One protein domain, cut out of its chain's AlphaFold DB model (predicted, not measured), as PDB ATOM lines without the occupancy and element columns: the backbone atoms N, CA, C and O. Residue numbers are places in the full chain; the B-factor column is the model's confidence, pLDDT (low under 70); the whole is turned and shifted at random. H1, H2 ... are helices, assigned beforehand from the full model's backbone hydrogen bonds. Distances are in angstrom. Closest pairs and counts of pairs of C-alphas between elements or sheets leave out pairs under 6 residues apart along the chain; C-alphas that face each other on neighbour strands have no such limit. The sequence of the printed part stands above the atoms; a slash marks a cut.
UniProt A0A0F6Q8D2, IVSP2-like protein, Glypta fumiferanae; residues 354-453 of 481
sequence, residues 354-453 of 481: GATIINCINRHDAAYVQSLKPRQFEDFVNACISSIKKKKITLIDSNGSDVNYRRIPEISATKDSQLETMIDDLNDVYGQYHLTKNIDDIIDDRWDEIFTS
ATOM      1  N   GLY A 354     -16.684  31.563  49.413       85.94
ATOM      2  CA  GLY A 354     -16.861  31.245  50.834       85.94
ATOM      3  C   GLY A 354     -17.899  32.149  51.505       85.94
ATOM      4  O   GLY A 354     -18.870  31.653  52.077       85.94
ATOM      5  N   ALA A 355     -17.769  33.469  51.335       84.94
ATOM      6  CA  ALA A 355     -18.701  34.428  51.921       84.94
ATOM      7  C   ALA A 355     -20.118  34.293  51.348       84.94
ATOM      8  O   ALA A 355     -21.081  34.407  52.099       84.94
ATOM      9  N   THR A 356     -20.283  34.017  50.052       87.31
ATOM     10  CA  THR A 356     -21.614  33.840  49.451       87.31
ATOM     11  C   THR A 356     -22.313  32.580  49.970       87.31
ATOM     12  O   THR A 356     -23.502  32.628  50.276       87.31
ATOM     13  N   ILE A 357     -21.585  31.470  50.146       88.12
ATOM     14  CA  ILE A 357     -22.137  30.243  50.745       88.12
ATOM     15  C   ILE A 357     -22.533  30.489  52.208       88.12
ATOM     16  O   ILE A 357     -23.636  30.123  52.611       88.12
ATOM     17  N   ILE A 358     -21.681  31.153  52.993       86.06
ATOM     18  CA  ILE A 358     -21.978  31.500  54.393       86.06
ATOM     19  C   ILE A 358     -23.167  32.461  54.483       86.06
ATOM     20  O   ILE A 358     -24.046  32.284  55.322       86.06
ATOM     21  N   ASN A 359     -23.242  33.447  53.589       86.00
ATOM     22  CA  ASN A 359     -24.369  34.368  53.525       86.00
ATOM     23  C   ASN A 359     -25.671  33.631  53.217       86.00
ATOM     24  O   ASN A 359     -26.666  33.916  53.870       86.00
ATOM     25  N   CYS A 360     -25.672  32.659  52.300       85.88
ATOM     26  CA  CYS A 360     -26.828  31.789  52.078       85.88
ATOM     27  C   CYS A 360     -27.242  31.064  53.368       85.88
ATOM     28  O   CYS A 360     -28.405  31.133  53.757       85.88
ATOM     29  N   ILE A 361     -26.299  30.430  54.074       80.69
ATOM     30  CA  ILE A 361     -26.577  29.733  55.344       80.69
ATOM     31  C   ILE A 361     -27.214  30.690  56.364       80.69
ATOM     32  O   ILE A 361     -28.200  30.343  57.009       80.69
ATOM     33  N   ASN A 362     -26.687  31.911  56.473       81.12
ATOM     34  CA  ASN A 362     -27.200  32.929  57.387       81.12
ATOM     35  C   ASN A 362     -28.568  33.492  56.948       81.12
ATOM     36  O   ASN A 362     -29.389  33.811  57.807       81.12
ATOM     37  N   ARG A 363     -28.826  33.616  55.634       80.50
ATOM     38  CA  ARG A 363     -30.101  34.101  55.062       80.50
ATOM     39  C   ARG A 363     -31.254  33.133  55.309       80.50
ATOM     40  O   ARG A 363     -32.349  33.585  55.625       80.50
ATOM     41  N   HIS A 364     -31.007  31.831  55.185       71.25
ATOM     42  CA  HIS A 364     -32.012  30.779  55.407       71.25
ATOM     43  C   HIS A 364     -32.170  30.360  56.882       71.25
ATOM     44  O   HIS A 364     -32.791  29.344  57.191       71.25
ATOM     45  N   ASP A 365     -31.702  31.235  57.774       62.19
ATOM     46  CA  ASP A 365     -32.101  31.412  59.170       62.19
ATOM     47  C   ASP A 365     -31.252  30.718  60.257       62.19
ATOM     48  O   ASP A 365     -30.964  29.516  60.263       62.19
ATOM     49  N   ALA A 366     -30.913  31.531  61.262       46.88
ATOM     50  CA  ALA A 366     -29.995  31.279  62.373       46.88
ATOM     51  C   ALA A 366     -30.457  30.175  63.349       46.88
ATOM     52  O   ALA A 366     -29.676  29.704  64.176       46.88
ATOM     53  N   ALA A 367     -31.714  29.727  63.251       45.75
ATOM     54  CA  ALA A 367     -32.264  28.629  64.046       45.75
ATOM     55  C   ALA A 367     -31.922  27.232  63.480       45.75
ATOM     56  O   ALA A 367     -31.870  26.259  64.236       45.75
ATOM     57  N   TYR A 368     -31.650  27.117  62.172       49.88
ATOM     58  CA  TYR A 368     -31.391  25.830  61.510       49.88
ATOM     59  C   TYR A 368     -29.942  25.352  61.625       49.88
ATOM     60  O   TYR A 368     -29.708  24.141  61.586       49.88
ATOM     61  N   VAL A 369     -28.983  26.257  61.852       49.28
ATOM     62  CA  VAL A 369     -27.558  25.920  62.048       49.28
ATOM     63  C   VAL A 369     -27.367  24.953  63.227       49.28
ATOM     64  O   VAL A 369     -26.539  24.051  63.152       49.28
ATOM     65  N   GLN A 370     -28.207  25.035  64.268       51.09
ATOM     66  CA  GLN A 370     -28.180  24.091  65.400       51.09
ATOM     67  C   GLN A 370     -28.675  22.674  65.045       51.09
ATOM     68  O   GLN A 370     -28.387  21.718  65.766       51.09
ATOM     69  N   SER A 371     -29.420  22.519  63.947       57.69
ATOM     70  CA  SER A 371     -29.966  21.236  63.476       57.69
ATOM     71  C   SER A 371     -29.204  20.635  62.290       57.69
ATOM     72  O   SER A 371     -29.381  19.453  61.967       57.69
ATOM     73  N   LEU A 372     -28.350  21.441  61.654       70.94
ATOM     74  CA  LEU A 372     -27.571  21.063  60.489       70.94
ATOM     75  C   LEU A 372     -26.552  19.986  60.877       70.94
ATOM     76  O   LEU A 372     -25.748  20.145  61.791       70.94
ATOM     77  N   LYS A 373     -26.577  18.838  60.200       77.81
ATOM     78  CA  LYS A 373     -25.581  17.784  60.428       77.81
ATOM     79  C   LYS A 373     -24.376  18.027  59.518       77.81
ATOM     80  O   LYS A 373     -24.589  18.341  58.346       77.81
ATOM     81  N   PRO A 374     -23.139  17.740  59.970       81.19
ATOM     82  CA  PRO A 374     -21.919  17.897  59.163       81.19
ATOM     83  C   PRO A 374     -22.010  17.308  57.748       81.19
ATOM     84  O   PRO A 374     -21.511  17.875  56.786       81.19
ATOM     85  N   ARG A 375     -22.721  16.183  57.598       79.50
ATOM     86  CA  ARG A 375     -22.930  15.545  56.293       79.50
ATOM     87  C   ARG A 375     -23.882  16.297  55.366       79.50
ATOM     88  O   ARG A 375     -23.669  16.282  54.170       79.50
ATOM     89  N   GLN A 376     -24.938  16.906  55.900       80.50
ATOM     90  CA  GLN A 376     -25.865  17.682  55.072       80.50
ATOM     91  C   GLN A 376     -25.196  18.980  54.611       80.50
ATOM     92  O   GLN A 376     -25.392  19.412  53.483       80.50
ATOM     93  N   PHE A 377     -24.365  19.563  55.476       84.25
ATOM     94  CA  PHE A 377     -23.504  20.681  55.121       84.25
ATOM     95  C   PHE A 377     -22.500  20.308  54.018       84.25
ATOM     96  O   PHE A 377     -22.392  21.024  53.028       84.25
ATOM     97  N   GLU A 378     -21.823  19.161  54.140       85.44
ATOM     98  CA  GLU A 378     -20.950  18.624  53.084       85.44
ATOM     99  C   GLU A 378     -21.694  18.458  51.752       85.44
ATOM    100  O   GLU A 378     -21.222  18.940  50.719       85.44
ATOM    101  N   ASP A 379     -22.868  17.818  51.780       85.06
ATOM    102  CA  ASP A 379     -23.707  17.614  50.596       85.06
ATOM    103  C   ASP A 379     -24.070  18.965  49.943       85.06
ATOM    104  O   ASP A 379     -23.999  19.103  48.720       85.06
ATOM    105  N   PHE A 380     -24.385  19.981  50.753       88.38
ATOM    106  CA  PHE A 380     -24.712  21.331  50.292       88.38
ATOM    107  C   PHE A 380     -23.554  22.048  49.623       88.38
ATOM    108  O   PHE A 380     -23.671  22.466  48.468       88.38
ATOM    109  N   VAL A 381     -22.412  22.138  50.298       88.69
ATOM    110  CA  VAL A 381     -21.236  22.811  49.743       88.69
ATOM    111  C   VAL A 381     -20.811  22.129  48.440       88.69
ATOM    112  O   VAL A 381     -20.612  22.799  47.427       88.69
ATOM    113  N   ASN A 382     -20.775  20.794  48.401       89.12
ATOM    114  CA  ASN A 382     -20.381  20.055  47.201       89.12
ATOM    115  C   ASN A 382     -21.387  20.198  46.045       89.12
ATOM    116  O   ASN A 382     -20.980  20.232  44.875       89.12
ATOM    117  N   ALA A 383     -22.684  20.340  46.334       86.06
ATOM    118  CA  ALA A 383     -23.698  20.645  45.326       86.06
ATOM    119  C   ALA A 383     -23.524  22.058  44.736       86.06
ATOM    120  O   ALA A 383     -23.654  22.241  43.516       86.06
ATOM    121  N   CYS A 384     -23.154  23.039  45.565       88.94
ATOM    122  CA  CYS A 384     -22.794  24.388  45.125       88.94
ATOM    123  C   CYS A 384     -21.558  24.365  44.213       88.94
ATOM    124  O   CYS A 384     -21.617  24.857  43.081       88.94
ATOM    125  N   ILE A 385     -20.474  23.702  44.635       88.00
ATOM    126  CA  ILE A 385     -19.246  23.564  43.834       88.00
ATOM    127  C   ILE A 385     -19.524  22.858  42.500       88.00
ATOM    128  O   ILE A 385     -19.086  23.316  41.440       88.00
ATOM    129  N   SER A 386     -20.304  21.777  42.515       85.69
ATOM    130  CA  SER A 386     -20.693  21.050  41.300       85.69
ATOM    131  C   SER A 386     -21.490  21.924  40.331       85.69
ATOM    132  O   SER A 386     -21.271  21.878  39.117       85.69
ATOM    133  N   SER A 387     -22.390  22.759  40.854       85.44
ATOM    134  CA  SER A 387     -23.195  23.685  40.053       85.44
ATOM    135  C   SER A 387     -22.348  24.785  39.424       85.44
ATOM    136  O   SER A 387     -22.529  25.082  38.242       85.44
ATOM    137  N   ILE A 388     -21.375  25.323  40.162       84.31
ATOM    138  CA  ILE A 388     -20.398  26.294  39.655       84.31
ATOM    139  C   ILE A 388     -19.565  25.688  38.522       84.31
ATOM    140  O   ILE A 388     -19.477  26.278  37.442       84.31
ATOM    141  N   LYS A 389     -19.042  24.467  38.715       81.75
ATOM    142  CA  LYS A 389     -18.300  23.720  37.684       81.75
ATOM    143  C   LYS A 389     -19.159  23.478  36.433       81.75
ATOM    144  O   LYS A 389     -18.693  23.688  35.315       81.75
ATOM    145  N   LYS A 390     -20.422  23.062  36.603       81.94
ATOM    146  CA  LYS A 390     -21.350  22.760  35.496       81.94
ATOM    147  C   LYS A 390     -21.765  24.011  34.719       81.94
ATOM    148  O   LYS A 390     -21.814  23.970  33.492       81.94
ATOM    149  N   LYS A 391     -22.058  25.108  35.423       78.56
ATOM    150  CA  LYS A 391     -22.473  26.392  34.836       78.56
ATOM    151  C   LYS A 391     -21.290  27.246  34.350       78.56
ATOM    152  O   LYS A 391     -21.537  28.314  33.801       78.56
ATOM    153  N   LYS A 392     -20.041  26.781  34.525       79.31
ATOM    154  CA  LYS A 392     -18.801  27.479  34.133       79.31
ATOM    155  C   LYS A 392     -18.785  28.938  34.620       79.31
ATOM    156  O   LYS A 392     -18.629  29.864  33.830       79.31
ATOM    157  N   ILE A 393     -19.033  29.136  35.914       79.12
ATOM    158  CA  ILE A 393     -19.082  30.467  36.542       79.12
ATOM    159  C   ILE A 393     -17.667  30.971  36.800       79.12
ATOM    160  O   ILE A 393     -17.003  30.427  37.675       79.12
ATOM    161  N   THR A 394     -17.223  32.012  36.095       78.69
ATOM    162  CA  THR A 394     -15.846  32.506  36.218       78.69
ATOM    163  C   THR A 394     -15.518  32.888  37.659       78.69
ATOM    164  O   THR A 394     -16.184  33.740  38.255       78.69
ATOM    165  N   LEU A 395     -14.499  32.220  38.201       81.31
ATOM    166  CA  LEU A 395     -13.900  32.507  39.496       81.31
ATOM    167  C   LEU A 395     -12.492  33.037  39.264       81.31
ATOM    168  O   LEU A 395     -11.776  32.511  38.412       81.31
ATOM    169  N   ILE A 396     -12.105  34.028  40.051       83.12
ATOM    170  CA  ILE A 396     -10.805  34.683  39.984       83.12
ATOM    171  C   ILE A 396     -10.049  34.378  41.281       83.12
ATOM    172  O   ILE A 396     -10.644  34.395  42.359       83.12
ATOM    173  N   ASP A 397      -8.765  34.044  41.192       82.19
ATOM    174  CA  ASP A 397      -7.916  33.846  42.368       82.19
ATOM    175  C   ASP A 397      -7.436  35.179  42.972       82.19
ATOM    176  O   ASP A 397      -7.703  36.264  42.454       82.19
ATOM    177  N   SER A 398      -6.690  35.114  44.075       74.94
ATOM    178  CA  SER A 398      -6.113  36.301  44.723       74.94
ATOM    179  C   SER A 398      -5.166  37.109  43.823       74.94
ATOM    180  O   SER A 398      -4.859  38.254  44.140       74.94
ATOM    181  N   ASN A 399      -4.688  36.522  42.721       75.25
ATOM    182  CA  ASN A 399      -3.763  37.139  41.773       75.25
ATOM    183  C   ASN A 399      -4.479  37.686  40.527       75.25
ATOM    184  O   ASN A 399      -3.810  38.097  39.578       75.25
ATOM    185  N   GLY A 400      -5.814  37.668  40.485       70.44
ATOM    186  CA  GLY A 400      -6.571  38.143  39.326       70.44
ATOM    187  C   GLY A 400      -6.667  37.137  38.175       70.44
ATOM    188  O   GLY A 400      -7.145  37.495  37.104       70.44
ATOM    189  N   SER A 401      -6.225  35.888  38.367       76.00
ATOM    190  CA  SER A 401      -6.228  34.855  37.325       76.00
ATOM    191  C   SER A 401      -7.473  33.971  37.377       76.00
ATOM    192  O   SER A 401      -7.973  33.632  38.450       76.00
ATOM    193  N   ASP A 402      -7.930  33.522  36.205       77.88
ATOM    194  CA  ASP A 402      -9.038  32.572  36.091       77.88
ATOM    195  C   ASP A 402      -8.716  31.239  36.782       77.88
ATOM    196  O   ASP A 402      -7.748  30.532  36.469       77.88
ATOM    197  N   VAL A 403      -9.593  30.837  37.696       78.06
ATOM    198  CA  VAL A 403      -9.473  29.579  38.426       78.06
ATOM    199  C   VAL A 403      -9.921  28.431  37.530       78.06
ATOM    200  O   VAL A 403     -11.052  28.361  37.048       78.06
ATOM    201  N   ASN A 404      -9.051  27.436  37.367       76.00
ATOM    202  CA  ASN A 404      -9.433  26.203  36.693       76.00
ATOM    203  C   ASN A 404     -10.464  25.432  37.535       76.00
ATOM    204  O   ASN A 404     -10.120  24.865  38.571       76.00
ATOM    205  N   TYR A 405     -11.699  25.314  37.038       71.12
ATOM    206  CA  TYR A 405     -12.807  24.592  37.683       71.12
ATOM    207  C   TYR A 405     -12.465  23.189  38.188       71.12
ATOM    208  O   TYR A 405     -13.045  22.724  39.166       71.12
ATOM    209  N   ARG A 406     -11.526  22.486  37.540       68.50
ATOM    210  CA  ARG A 406     -11.097  21.142  37.964       68.50
ATOM    211  C   ARG A 406     -10.280  21.149  39.256       68.50
ATOM    212  O   ARG A 406     -10.104  20.092  39.847       68.50
ATOM    213  N   ARG A 407      -9.755  22.308  39.654       71.88
ATOM    214  CA  ARG A 407      -8.898  22.497  40.828       71.88
ATOM    215  C   ARG A 407      -9.651  23.000  42.056       71.88
ATOM    216  O   ARG A 407      -9.042  23.058  43.113       71.88
ATOM    217  N   ILE A 408     -10.940  23.331  41.933       79.00
ATOM    218  CA  ILE A 408     -11.761  23.722  43.084       79.00
ATOM    219  C   ILE A 408     -12.033  22.459  43.917       79.00
ATOM    220  O   ILE A 408     -12.700  21.540  43.404       79.00
ATOM    221  N   PRO A 409     -11.507  22.381  45.152       79.50
ATOM    222  CA  PRO A 409     -11.660  21.208  45.995       79.50
ATOM    223  C   PRO A 409     -13.124  21.035  46.411       79.50
ATOM    224  O   PRO A 409     -13.868  22.004  46.555       79.50
ATOM    225  N   GLU A 410     -13.535  19.787  46.586       82.44
ATOM    226  CA  GLU A 410     -14.776  19.422  47.274       82.44
ATOM    227  C   GLU A 410     -14.428  19.117  48.730       82.44
ATOM    228  O   GLU A 410     -13.359  18.560  49.005       82.44
ATOM    229  N   ILE A 411     -15.301  19.499  49.660       79.56
ATOM    230  CA  ILE A 411     -15.091  19.206  51.077       79.56
ATOM    231  C   ILE A 411     -15.535  17.778  51.389       79.56
ATOM    232  O   ILE A 411     -16.455  17.246  50.774       79.56
ATOM    233  N   SER A 412     -14.880  17.151  52.363       75.38
ATOM    234  CA  SER A 412     -15.243  15.828  52.869       75.38
ATOM    235  C   SER A 412     -15.289  15.902  54.387       75.38
ATOM    236  O   SER A 412     -14.250  16.106  55.016       75.38
ATOM    237  N   ALA A 413     -16.456  15.692  54.998       65.06
ATOM    238  CA  ALA A 413     -16.549  15.649  56.450       65.06
ATOM    239  C   ALA A 413     -15.844  14.387  56.961       65.06
ATOM    240  O   ALA A 413     -16.162  13.256  56.569       65.06
ATOM    241  N   THR A 414     -14.891  14.552  57.875       66.50
ATOM    242  CA  THR A 414     -14.382  13.410  58.640       66.50
ATOM    243  C   THR A 414     -15.397  13.038  59.725       66.50
ATOM    244  O   THR A 414     -16.288  13.818  60.059       66.50
ATOM    245  N   LYS A 415     -15.318  11.816  60.269       55.88
ATOM    246  CA  LYS A 415     -16.293  11.344  61.275       55.88
ATOM    247  C   LYS A 415     -16.324  12.203  62.547       55.88
ATOM    248  O   LYS A 415     -17.351  12.185  63.218       55.88
ATOM    249  N   ASP A 416     -15.251  12.946  62.807       62.62
ATOM    250  CA  ASP A 416     -15.054  13.760  64.008       62.62
ATOM    251  C   ASP A 416     -15.123  15.273  63.716       62.62
ATOM    252  O   ASP A 416     -14.899  16.084  64.611       62.62
ATOM    253  N   SER A 417     -15.442  15.669  62.477       68.44
ATOM    254  CA  SER A 417     -15.560  17.079  62.093       68.44
ATOM    255  C   SER A 417     -16.754  17.734  62.799       68.44
ATOM    256  O   SER A 417     -17.903  17.324  62.606       68.44
ATOM    257  N   GLN A 418     -16.486  18.763  63.607       77.25
ATOM    258  CA  GLN A 418     -17.523  19.623  64.175       77.25
ATOM    259  C   GLN A 418     -18.052  20.569  63.092       77.25
ATOM    260  O   GLN A 418     -17.279  21.090  62.292       77.25
ATOM    261  N   LEU A 419     -19.374  20.771  63.049       77.81
ATOM    262  CA  LEU A 419     -20.016  21.616  62.036       77.81
ATOM    263  C   LEU A 419     -19.478  23.051  62.071       77.81
ATOM    264  O   LEU A 419     -19.233  23.624  61.021       77.81
ATOM    265  N   GLU A 420     -19.300  23.600  63.270       77.25
ATOM    266  CA  GLU A 420     -18.790  24.955  63.483       77.25
ATOM    267  C   GLU A 420     -17.417  25.127  62.823       77.25
ATOM    268  O   GLU A 420     -17.259  25.984  61.964       77.25
ATOM    269  N   THR A 421     -16.493  24.188  63.062       77.94
ATOM    270  CA  THR A 421     -15.186  24.157  62.387       77.94
ATOM    271  C   THR A 421     -15.318  24.050  60.868       77.94
ATOM    272  O   THR A 421     -14.610  24.728  60.142       77.94
ATOM    273  N   MET A 422     -16.252  23.241  60.360       79.12
ATOM    274  CA  MET A 422     -16.461  23.126  58.912       79.12
ATOM    275  C   MET A 422     -17.010  24.410  58.272       79.12
ATOM    276  O   MET A 422     -16.728  24.663  57.101       79.12
ATOM    277  N   ILE A 423     -17.822  25.180  59.001       80.50
ATOM    278  CA  ILE A 423     -18.337  26.479  58.553       80.50
ATOM    279  C   ILE A 423     -17.213  27.517  58.579       80.50
ATOM    280  O   ILE A 423     -17.075  28.262  57.611       80.50
ATOM    281  N   ASP A 424     -16.391  27.528  59.628       78.00
ATOM    282  CA  ASP A 424     -15.237  28.425  59.736       78.00
ATOM    283  C   ASP A 424     -14.213  28.152  58.615       78.00
ATOM    284  O   ASP A 424     -13.793  29.076  57.912       78.00
ATOM    285  N   ASP A 425     -13.924  26.874  58.343       81.69
ATOM    286  CA  ASP A 425     -12.993  26.429  57.297       81.69
ATOM    287  C   ASP A 425     -13.463  26.789  55.868       81.69
ATOM    288  O   ASP A 425     -12.664  26.773  54.925       81.69
ATOM    289  N   LEU A 426     -14.746  27.125  55.647       82.38
ATOM    290  CA  LEU A 426     -15.235  27.498  54.309       82.38
ATOM    291  C   LEU A 426     -14.538  28.735  53.765       82.38
ATOM    292  O   LEU A 426     -14.253  28.794  52.566       82.38
ATOM    293  N   ASN A 427     -14.299  29.732  54.612       79.12
ATOM    294  CA  ASN A 427     -13.618  30.943  54.178       79.12
ATOM    295  C   ASN A 427     -12.134  30.680  53.920       79.12
ATOM    296  O   ASN A 427     -11.596  31.225  52.960       79.12
ATOM    297  N   ASP A 428     -11.502  29.787  54.674       80.06
ATOM    298  CA  ASP A 428     -10.106  29.414  54.438       80.06
ATOM    299  C   ASP A 428      -9.936  28.671  53.105       80.06
ATOM    300  O   ASP A 428      -8.992  28.917  52.351       80.06
ATOM    301  N   VAL A 429     -10.881  27.791  52.762       81.50
ATOM    302  CA  VAL A 429     -10.819  27.000  51.523       81.50
ATOM    303  C   VAL A 429     -11.311  27.789  50.308       81.50
ATOM    304  O   VAL A 429     -10.677  27.752  49.248       81.50
ATOM    305  N   TYR A 430     -12.444  28.484  50.434       85.56
ATOM    306  CA  TYR A 430     -13.154  29.103  49.311       85.56
ATOM    307  C   TYR A 430     -13.121  30.633  49.302       85.56
ATOM    308  O   TYR A 430     -13.547  31.237  48.316       85.56
ATOM    309  N   GLY A 431     -12.607  31.279  50.349       80.31
ATOM    310  CA  GLY A 431     -12.444  32.735  50.402       80.31
ATOM    311  C   GLY A 431     -11.435  33.266  49.381       80.31
ATOM    312  O   GLY A 431     -11.563  34.401  48.937       80.31
ATOM    313  N   GLN A 432     -10.500  32.424  48.932       82.88
ATOM    314  CA  GLN A 432      -9.547  32.729  47.856       82.88
ATOM    315  C   GLN A 432     -10.167  32.772  46.446       82.88
ATOM    316  O   GLN A 432      -9.477  33.120  45.491       82.88
ATOM    317  N   TYR A 433     -11.438  32.374  46.289       85.75
ATOM    318  CA  TYR A 433     -12.127  32.375  44.999       85.75
ATOM    319  C   TYR A 433     -13.111  33.540  44.921       85.75
ATOM    320  O   TYR A 433     -14.203  33.498  45.494       85.75
ATOM    321  N   HIS A 434     -12.736  34.571  44.178       84.00
ATOM    322  CA  HIS A 434     -13.565  35.735  43.916       84.00
ATOM    323  C   HIS A 434     -14.559  35.453  42.790       84.00
ATOM    324  O   HIS A 434     -14.221  34.877  41.755       84.00
ATOM    325  N   LEU A 435     -15.806  35.861  42.991       80.94
ATOM    326  CA  LEU A 435     -16.886  35.717  42.030       80.94
ATOM    327  C   LEU A 435     -16.918  36.920  41.089       80.94
ATOM    328  O   LEU A 435     -16.909  38.069  41.523       80.94
ATOM    329  N   THR A 436     -17.036  36.643  39.792       75.50
ATOM    330  CA  THR A 436     -17.236  37.669  38.750       75.50
ATOM    331  C   THR A 436     -18.686  38.135  38.622       75.50
ATOM    332  O   THR A 436     -18.964  39.128  37.957       75.50
ATOM    333  N   LYS A 437     -19.631  37.413  39.234       75.94
ATOM    334  CA  LYS A 437     -21.068  37.702  39.190       75.94
ATOM    335  C   LYS A 437     -21.769  37.225  40.454       75.94
ATOM    336  O   LYS A 437     -21.288  36.302  41.110       75.94
ATOM    337  N   ASN A 438     -22.932  37.803  40.755       79.00
ATOM    338  CA  ASN A 438     -23.782  37.292  41.825       79.00
ATOM    339  C   ASN A 438     -24.334  35.903  41.441       79.00
ATOM    340  O   ASN A 438     -24.809  35.696  40.322       79.00
ATOM    341  N   ILE A 439     -24.223  34.948  42.364       83.06
ATOM    342  CA  ILE A 439     -24.688  33.566  42.220       83.06
ATOM    343  C   ILE A 439     -25.623  33.140  43.357       83.06
ATOM    344  O   ILE A 439     -25.834  31.943  43.532       83.06
ATOM    345  N   ASP A 440     -26.167  34.098  44.111       82.56
ATOM    346  CA  ASP A 440     -27.067  33.863  45.243       82.56
ATOM    347  C   ASP A 440     -28.212  32.922  44.864       82.56
ATOM    348  O   ASP A 440     -28.326  31.868  45.477       82.56
ATOM    349  N   ASP A 441     -28.933  33.195  43.769       80.88
ATOM    350  CA  ASP A 441     -30.029  32.337  43.288       80.88
ATOM    351  C   ASP A 441     -29.586  30.880  43.060       80.88
ATOM    352  O   ASP A 441     -30.322  29.933  43.313       80.88
ATOM    353  N   ILE A 442     -28.349  30.669  42.593       84.12
ATOM    354  CA  ILE A 442     -27.816  29.328  42.315       84.12
ATOM    355  C   ILE A 442     -27.522  28.582  43.614       84.12
ATOM    356  O   ILE A 442     -27.658  27.360  43.647       84.12
ATOM    357  N   ILE A 443     -27.052  29.293  44.637       87.12
ATOM    358  CA  ILE A 443     -26.736  28.724  45.947       87.12
ATOM    359  C   ILE A 443     -28.035  28.496  46.732       87.12
ATOM    360  O   ILE A 443     -28.197  27.421  47.305       87.12
ATOM    361  N   ASP A 444     -28.979  29.436  46.672       82.50
ATOM    362  CA  ASP A 444     -30.300  29.330  47.295       82.50
ATOM    363  C   ASP A 444     -31.094  28.145  46.699       82.50
ATOM    364  O   ASP A 444     -31.614  27.323  47.449       82.50
ATOM    365  N   ASP A 445     -31.054  27.934  45.374       81.75
ATOM    366  CA  ASP A 445     -31.633  26.741  44.726       81.75
ATOM    367  C   ASP A 445     -31.070  25.419  45.299       81.75
ATOM    368  O   ASP A 445     -31.783  24.417  45.408       81.75
ATOM    369  N   ARG A 446     -29.766  25.376  45.624       86.19
ATOM    370  CA  ARG A 446     -29.120  24.171  46.188       86.19
ATOM    371  C   ARG A 446     -29.445  23.988  47.655       86.19
ATOM    372  O   ARG A 446     -29.535  22.849  48.114       86.19
ATOM    373  N   TRP A 447     -29.601  25.090  48.377       84.62
ATOM    374  CA  TRP A 447     -30.078  25.059  49.745       84.62
ATOM    375  C   TRP A 447     -31.465  24.423  49.791       84.62
ATOM    376  O   TRP A 447     -31.675  23.463  50.532       84.62
ATOM    377  N   ASP A 448     -32.370  24.863  48.918       78.75
ATOM    378  CA  ASP A 448     -33.719  24.319  48.851       78.75
ATOM    379  C   ASP A 448     -33.741  22.830  48.471       78.75
ATOM    380  O   ASP A 448     -34.328  21.999  49.172       78.75
ATOM    381  N   GLU A 449     -33.004  22.441  47.430       79.25
ATOM    382  CA  GLU A 449     -32.903  21.033  47.023       79.25
ATOM    383  C   GLU A 449     -32.511  20.108  48.191       79.25
ATOM    384  O   GLU A 449     -33.036  18.996  48.325       79.25
ATOM    385  N   ILE A 450     -31.612  20.566  49.063       77.12
ATOM    386  CA  ILE A 450     -31.039  19.745  50.130       77.12
ATOM    387  C   ILE A 450     -31.845  19.831  51.425       77.12
ATOM    388  O   ILE A 450     -31.978  18.813  52.111       77.12
ATOM    389  N   PHE A 451     -32.403  20.998  51.753       71.38
ATOM    390  CA  PHE A 451     -32.979  21.274  53.071       71.38
ATOM    391  C   PHE A 451     -34.496  21.458  53.083       71.38
ATOM    392  O   PHE A 451     -35.127  20.958  54.020       71.38
ATOM    393  N   THR A 452     -35.130  22.042  52.058       57.19
ATOM    394  CA  THR A 452     -36.609  22.067  51.994       57.19
ATOM    395  C   THR A 452     -37.204  20.692  51.653       57.19
ATOM    396  O   THR A 452     -38.377  20.438  51.919       57.19
ATOM    397  N   SER A 453     -36.365  19.733  51.248       45.12
ATOM    398  CA  SER A 453     -36.678  18.298  51.143       45.12
ATOM    399  C   SER A 453     -36.644  17.521  52.477       45.12
ATOM    400  O   SER A 453     -37.022  16.347  52.520       45.12
TER     401      SER A 453
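This is residues 354 to 453 of the 481 residues of the protein "IVSP2-like protein" of Glypta fumiferanae (UniProt A0A0F6Q8D2). Four helices surround a common core, mostly crossing one another instead of lying side by side: the longest, H2, is crossed by H4, and H1 packs on both H4 and H3. H3 runs much the same way as H2 but meets it just at their first turns, and a long loop, residues 392 to 418, leads from the end of H2 back to the start of H3. The printed part has 100 residues with four named helices, in the order H1, H2, H3, H4, and no named strand; its class is all helix. It is compact, with a radius of gyration of the C-alphas of 13.2 A, and spans 38 by 27 by 20 A.

H1, residues 354 to 363, touches H3, residues 419 to 430, at a steep tilt of 41 degrees, opposite ways; their closest C-alphas, those of Gly 354 and Tyr 430, are 4.5 A apart. H1 also touches H4, residues 440 to 452, at a steep tilt of 56 degrees, the same way, with the closest C-alphas, Cys 360 and Asp 444, 6.4 A apart. H1 and H2, residues 374 to 391, are close but not clearly touching, with the closest C-alphas, Ile 357 and Val 381, 7.6 A apart. H2 touches H4 at a steep tilt of 39 degrees, opposite ways; the closest C-alphas, Cys 384 and Ile 443, are 5.9 A apart. H2 and H3 only just touch, with 3 pairs of C-alphas within 8 A, through residues 374 to 377 and 419 to 422 alone; the closest, Pro 374 and Leu 419, are 5.1 A apart, at a shallow tilt of 23 degrees, the same way. H3 and H4 are apart. Each O i to N i+4 pair is within hydrogen-bond range in H1 and H2, against 6 of 8 in H3 and 8 of 9 in H4.

H1 begins at C-alpha 354, (-16.861, 31.245, 50.834), and is 14.2 A long from first to last C-alpha. H2 is 25.8 A long and begins at C-alpha 374, (-21.919, 17.897, 59.163). H3 is 16.3 A long. H4 is 16.6 A long and ends at C-alpha 452, (-36.609, 22.067, 51.994).

The C-alphas farthest apart, those of Asn 399 and Ser 453, are 39.1 A apart. The printed part has no cut. The link from H2 to H3 is long, with 27 residues; those from H1 to H2 and from H3 to H4 are short. The mean pLDDT of the printed part is 77.3, and 15 residues are under 70: 365 to 371, 406, 413 to 417, and 452 to 453.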